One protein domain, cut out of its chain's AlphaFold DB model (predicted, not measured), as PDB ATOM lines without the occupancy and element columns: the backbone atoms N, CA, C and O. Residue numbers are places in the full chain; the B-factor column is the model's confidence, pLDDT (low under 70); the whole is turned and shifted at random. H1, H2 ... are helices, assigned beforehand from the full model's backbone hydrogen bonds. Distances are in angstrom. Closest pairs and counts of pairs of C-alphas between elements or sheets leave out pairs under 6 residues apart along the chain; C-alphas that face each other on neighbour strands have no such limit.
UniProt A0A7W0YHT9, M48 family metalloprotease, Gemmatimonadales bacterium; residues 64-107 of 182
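Overview. This is residues 64 to 107 of the 182 residues of the protein "M48 family metalloprotease" of Gemmatimonadales bacterium (UniProt A0A7W0YHT9). A long helix, H1, turns sharply at its far end into a shorter helix, H2, which folds back under it and away from it as a lopsided V, with contacts near the corner alone. The far part of H1, residues 64 to 79, and residues 101 to 107 stand free as the two arms' ends. The printed part has 44 residues with two named helices, H1 then H2, and no named strand; the class is all helix. It is loose, with a radius of gyration of the C-alphas of 12.7 A, and flat, spanning 40 by 25 by 9 A.

Arrangement. H1, residues 64 to 89, and H2, residues 91 to 104, form a helical hairpin over a tight link of one residue, Gly 90. They run opposite ways at a steep tilt of 40 degrees. They touch through residues 83 to 88 of H1 and 92 to 97 of H2 alone; their closest C-alphas, of Ala 87 and Gly 93, are 3.8 A apart. In H1 and H2 every O i to N i+4 pair is within hydrogen-bond range.

Along the chain. H1 begins at C-alpha 64 (21.978, -67.767, 7.799) and is 37.5 A long from first to last C-alpha. H2 measures 19.9 A and ends at C-alpha 104 (15.168, -42.995, -0.339).

Size, cuts and confidence. The two C-alphas farthest apart, of Asp 64 and Pro 91, are 39.9 A apart. The printed part has no cut. Its mean pLDDT is 88.0, and residue 107 is under 70.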
ATOM      1  N   ASP A  64      22.009 -68.760   6.718       94.25
ATOM      2  CA  ASP A  64      21.978 -67.767   7.799       94.25
ATOM      3  C   ASP A  64      22.062 -66.331   7.260       94.25
ATOM      4  O   ASP A  64      21.404 -65.428   7.773       94.25
ATOM      5  N   LEU A  65      22.777 -66.124   6.145       92.69
ATOM      6  CA  LEU A  65      22.813 -64.840   5.433       92.69
ATOM      7  C   LEU A  65      21.412 -64.376   5.006       92.69
ATOM      8  O   LEU A  65      21.047 -63.213   5.189       92.69
ATOM      9  N   ARG A  66      20.593 -65.288   4.467       92.25
ATOM     10  CA  ARG A  66      19.217 -64.971   4.055       92.25
ATOM     11  C   ARG A  66      18.334 -64.709   5.267       92.25
ATOM     12  O   ARG A  66      17.545 -63.770   5.236       92.25
ATOM     13  N   ALA A  67      18.483 -65.500   6.329       93.38
ATOM     14  CA  ALA A  67      17.736 -65.306   7.567       93.38
ATOM     15  C   ALA A  67      18.046 -63.941   8.208       93.38
ATOM     16  O   ALA A  67      17.127 -63.203   8.567       93.38
ATOM     17  N   ALA A  68      19.323 -63.556   8.270       91.56
ATOM     18  CA  ALA A  68      19.756 -62.260   8.781       91.56
ATOM     19  C   ALA A  68      19.196 -61.098   7.945       91.56
ATOM     20  O   ALA A  68      18.657 -60.133   8.494       91.56
ATOM     21  N   LEU A  69      19.252 -61.199   6.613       92.44
ATOM     22  CA  LEU A  69      18.670 -60.193   5.722       92.44
ATOM     23  C   LEU A  69      17.146 -60.115   5.843       92.44
ATOM     24  O   LEU A  69      16.597 -59.011   5.847       92.44
ATOM     25  N   ALA A  70      16.459 -61.247   6.000       93.56
ATOM     26  CA  ALA A  70      15.020 -61.285   6.233       93.56
ATOM     27  C   ALA A  70      14.657 -60.571   7.546       93.56
ATOM     28  O   ALA A  70      13.789 -59.693   7.547       93.56
ATOM     29  N   ALA A  71      15.375 -60.854   8.636       95.50
ATOM     30  CA  ALA A  71      15.186 -60.184   9.922       95.50
ATOM     31  C   ALA A  71      15.427 -58.667   9.823       95.50
ATOM     32  O   ALA A  71      14.606 -57.871  10.285       95.50
ATOM     33  N   LEU A  72      16.503 -58.249   9.148       93.88
ATOM     34  CA  LEU A  72      16.783 -56.835   8.883       93.88
ATOM     35  C   LEU A  72      15.677 -56.179   8.047       93.88
ATOM     36  O   LEU A  72      15.285 -55.047   8.332       93.88
ATOM     37  N   SER A  73      15.159 -56.867   7.029       94.00
ATOM     38  CA  SER A  73      14.085 -56.346   6.177       94.00
ATOM     39  C   SER A  73      12.784 -56.136   6.959       94.00
ATOM     40  O   SER A  73      12.132 -55.100   6.805       94.00
ATOM     41  N   LEU A  74      12.454 -57.054   7.872       97.31
ATOM     42  CA  LEU A  74      11.304 -56.935   8.758       97.31
ATOM     43  C   LEU A  74      11.467 -55.744   9.706       97.31
ATOM     44  O   LEU A  74      10.572 -54.905   9.799       97.31
ATOM     45  N   LEU A  75      12.634 -55.617  10.348       96.19
ATOM     46  CA  LEU A  75      12.912 -54.515  11.268       96.19
ATOM     47  C   LEU A  75      12.839 -53.154  10.557       96.19
ATOM     48  O   LEU A  75      12.228 -52.216  11.070       96.19
ATOM     49  N   ARG A  76      13.394 -53.060   9.341       93.12
ATOM     50  CA  ARG A  76      13.295 -51.865   8.486       93.12
ATOM     51  C   ARG A  76      11.846 -51.530   8.137       93.12
ATOM     52  O   ARG A  76      11.464 -50.366   8.202       93.12
ATOM     53  N   THR A  77      11.040 -52.534   7.808       93.75
ATOM     54  CA  THR A  77       9.623 -52.354   7.455       93.75
ATOM     55  C   THR A  77       8.812 -51.843   8.642       93.75
ATOM     56  O   THR A  77       8.060 -50.879   8.505       93.75
ATOM     57  N   ILE A  78       9.014 -52.420   9.829       94.62
ATOM     58  CA  ILE A  78       8.366 -51.965  11.066       94.62
ATOM     59  C   ILE A  78       8.801 -50.533  11.404       94.62
ATOM     60  O   ILE A  78       7.958 -49.687  11.697       94.62
ATOM     61  N   GLY A  79      10.099 -50.226  11.314       91.00
ATOM     62  CA  GLY A  79      10.613 -48.873  11.539       91.00
ATOM     63  C   GLY A  79      10.016 -47.841  10.574       91.00
ATOM     64  O   GLY A  79       9.647 -46.737  10.988       91.00
ATOM     65  N   LEU A  80       9.848 -48.211   9.301       89.44
ATOM     66  CA  LEU A  80       9.195 -47.365   8.303       89.44
ATOM     67  C   LEU A  80       7.710 -47.155   8.626       89.44
ATOM     68  O   LEU A  80       7.233 -46.023   8.566       89.44
ATOM     69  N   LEU A  81       6.998 -48.211   9.026       91.94
ATOM     70  CA  LEU A  81       5.590 -48.135   9.418       91.94
ATOM     71  C   LEU A  81       5.385 -47.209  10.625       91.94
ATOM     72  O   LEU A  81       4.513 -46.342  10.596       91.94
ATOM     73  N   MET A  82       6.225 -47.334  11.654       89.94
ATOM     74  CA  MET A  82       6.185 -46.453  12.827       89.94
ATOM     75  C   MET A  82       6.482 -44.999  12.454       89.94
ATOM     76  O   MET A  82       5.814 -44.080  12.929       89.94
ATOM     77  N   THR A  83       7.439 -44.779  11.548       88.50
ATOM     78  CA  THR A  83       7.753 -43.441  11.029       88.50
ATOM     79  C   THR A  83       6.566 -42.846  10.266       88.50
ATOM     80  O   THR A  83       6.240 -41.672  10.452       88.50
ATOM     81  N   ALA A  84       5.887 -43.648   9.443       87.69
ATOM     82  CA  ALA A  84       4.700 -43.230   8.704       87.69
ATOM     83  C   ALA A  84       3.529 -42.897   9.643       87.69
ATOM     84  O   ALA A  84       2.898 -41.849   9.492       87.69
ATOM     85  N   LEU A  85       3.285 -43.728  10.660       91.19
ATOM     86  CA  LEU A  85       2.246 -43.485  11.659       91.19
ATOM     87  C   LEU A  85       2.528 -42.207  12.465       91.19
ATOM     88  O   LEU A  85       1.650 -41.359  12.621       91.19
ATOM     89  N   GLY A  86       3.776 -42.003  12.896       87.25
ATOM     90  CA  GLY A  86       4.196 -40.767  13.557       87.25
ATOM     91  C   GLY A  86       4.022 -39.523  12.674       87.25
ATOM     92  O   GLY A  86       3.688 -38.448  13.175       87.25
ATOM     93  N   ALA A  87       4.203 -39.649  11.357       87.94
ATOM     94  CA  ALA A  87       3.958 -38.567  10.404       87.94
ATOM     95  C   ALA A  87       2.470 -38.253  10.199       87.94
ATOM     96  O   ALA A  87       2.111 -37.087   9.999       87.94
ATOM     97  N   ALA A  88       1.604 -39.264  10.277       85.69
ATOM     98  CA  ALA A  88       0.159 -39.069  10.253       85.69
ATOM     99  C   ALA A  88      -0.326 -38.317  11.506       85.69
ATOM    100  O   ALA A  88      -1.162 -37.422  11.397       85.69
ATOM    101  N   LEU A  89       0.255 -38.626  12.671       86.81
ATOM    102  CA  LEU A  89      -0.177 -38.118  13.978       86.81
ATOM    103  C   LEU A  89       0.413 -36.750  14.367       86.81
ATOM    104  O   LEU A  89      -0.148 -36.082  15.232       86.81
ATOM    105  N   GLY A  90       1.522 -36.297  13.766       88.56
ATOM    106  CA  GLY A  90       2.105 -35.014  14.163       88.56
ATOM    107  C   GLY A  90       3.143 -34.397  13.218       88.56
ATOM    108  O   GLY A  90       3.802 -35.086  12.433       88.56
ATOM    109  N   PRO A  91       3.356 -33.068  13.314       80.19
ATOM    110  CA  PRO A  91       4.284 -32.335  12.451       80.19
ATOM    111  C   PRO A  91       5.753 -32.732  12.661       80.19
ATOM    112  O   PRO A  91       6.552 -32.622  11.732       80.19
ATOM    113  N   ALA A  92       6.116 -33.236  13.845       80.25
ATOM    114  CA  ALA A  92       7.446 -33.788  14.102       80.25
ATOM    115  C   ALA A  92       7.712 -35.052  13.264       80.25
ATOM    116  O   ALA A  92       8.762 -35.154  12.633       80.25
ATOM    117  N   GLY A  93       6.736 -35.964  13.165       79.62
ATOM    118  CA  GLY A  93       6.864 -37.177  12.358       79.62
ATOM    119  C   GLY A  93       6.922 -36.893  10.857       79.62
ATOM    120  O   GLY A  93       7.686 -37.537  10.143       79.62
ATOM    121  N   ARG A  94       6.209 -35.861  10.373       83.56
ATOM    122  CA  ARG A  94       6.268 -35.436   8.961       83.56
ATOM    123  C   ARG A  94       7.673 -35.008   8.544       83.56
ATOM    124  O   ARG A  94       8.088 -35.304   7.429       83.56
ATOM    125  N   ARG A  95       8.427 -34.356   9.438       84.38
ATOM    126  CA  ARG A  95       9.828 -33.968   9.184       84.38
ATOM    127  C   ARG A  95      10.735 -35.193   9.077       84.38
ATOM    128  O   ARG A  95      11.579 -35.237   8.187       84.38
ATOM    129  N   THR A  96      10.549 -36.184   9.949       83.06
ATOM    130  CA  THR A  96      11.307 -37.446   9.908       83.06
ATOM    131  C   THR A  96      10.996 -38.231   8.638       83.06
ATOM    132  O   THR A  96      11.918 -38.616   7.924       83.06
ATOM    133  N   LEU A  97       9.715 -38.377   8.286       83.88
ATOM    134  CA  LEU A  97       9.298 -39.037   7.050       83.88
ATOM    135  C   LEU A  97       9.827 -38.308   5.809       83.88
ATOM    136  O   LEU A  97      10.343 -38.955   4.907       83.88
ATOM    137  N   ALA A  98       9.775 -36.973   5.774       85.06
ATOM    138  CA  ALA A  98      10.328 -36.191   4.669       85.06
ATOM    139  C   ALA A  98      11.843 -36.401   4.504       85.06
ATOM    140  O   ALA A  98      12.326 -36.488   3.377       85.06
ATOM    141  N   ARG A  99      12.603 -36.526   5.604       85.94
ATOM    142  CA  ARG A  99      14.039 -36.860   5.558       85.94
ATOM    143  C   ARG A  99      14.276 -38.269   5.020       85.94
ATOM    144  O   ARG A  99      15.100 -38.429   4.126       85.94
ATOM    145  N   VAL A 100      13.538 -39.260   5.524       85.00
ATOM    146  CA  VAL A 100      13.626 -40.654   5.055       85.00
ATOM    147  C   VAL A 100      13.283 -40.743   3.570       85.00
ATOM    148  O   VAL A 100      14.042 -41.327   2.805       85.00
ATOM    149  N   LEU A 101      12.200 -40.097   3.136       86.06
ATOM    150  CA  LEU A 101      11.783 -40.061   1.737       86.06
ATOM    151  C   LEU A 101      12.830 -39.373   0.851       86.06
ATOM    152  O   LEU A 101      13.136 -39.864  -0.230       86.06
ATOM    153  N   ARG A 102      13.432 -38.272   1.316       87.31
ATOM    154  CA  ARG A 102      14.502 -37.576   0.588       87.31
ATOM    155  C   ARG A 102      15.745 -38.449   0.407       87.31
ATOM    156  O   ARG A 102      16.362 -38.392  -0.651       87.31
ATOM    157  N   LEU A 103      16.107 -39.239   1.418       84.06
ATOM    158  CA  LEU A 103      17.213 -40.195   1.336       84.06
ATOM    159  C   LEU A 103      16.864 -41.387   0.436       84.06
ATOM    160  O   LEU A 103      17.701 -41.807  -0.351       84.06
ATOM    161  N   ALA A 104      15.628 -41.887   0.497       81.56
ATOM    162  CA  ALA A 104      15.168 -42.995  -0.339       81.56
ATOM    163  C   ALA A 104      15.040 -42.615  -1.827       81.56
ATOM    164  O   ALA A 104      15.287 -43.442  -2.697       81.56
ATOM    165  N   LEU A 105      14.666 -41.366  -2.124       84.44
ATOM    166  CA  LEU A 105      14.562 -40.836  -3.488       84.44
ATOM    167  C   LEU A 105      15.900 -40.312  -4.039       84.44
ATOM    168  O   LEU A 105      15.981 -39.998  -5.230       84.44
ATOM    169  N   ARG A 106      16.956 -40.207  -3.214       81.81
ATOM    170  CA  ARG A 106      18.310 -39.951  -3.725       81.81
ATOM    171  C   ARG A 106      18.718 -41.163  -4.568       81.81
ATOM    172  O   ARG A 106      18.751 -42.286  -4.076       81.81
ATOM    173  N   ARG A 107      19.008 -40.936  -5.854       62.62
ATOM    174  CA  ARG A 107      19.465 -41.995  -6.764       62.62
ATOM    175  C   ARG A 107      20.740 -42.640  -6.200       62.62
ATOM    176  O   ARG A 107      21.708 -41.908  -5.978       62.62
TER     177      ARG A 107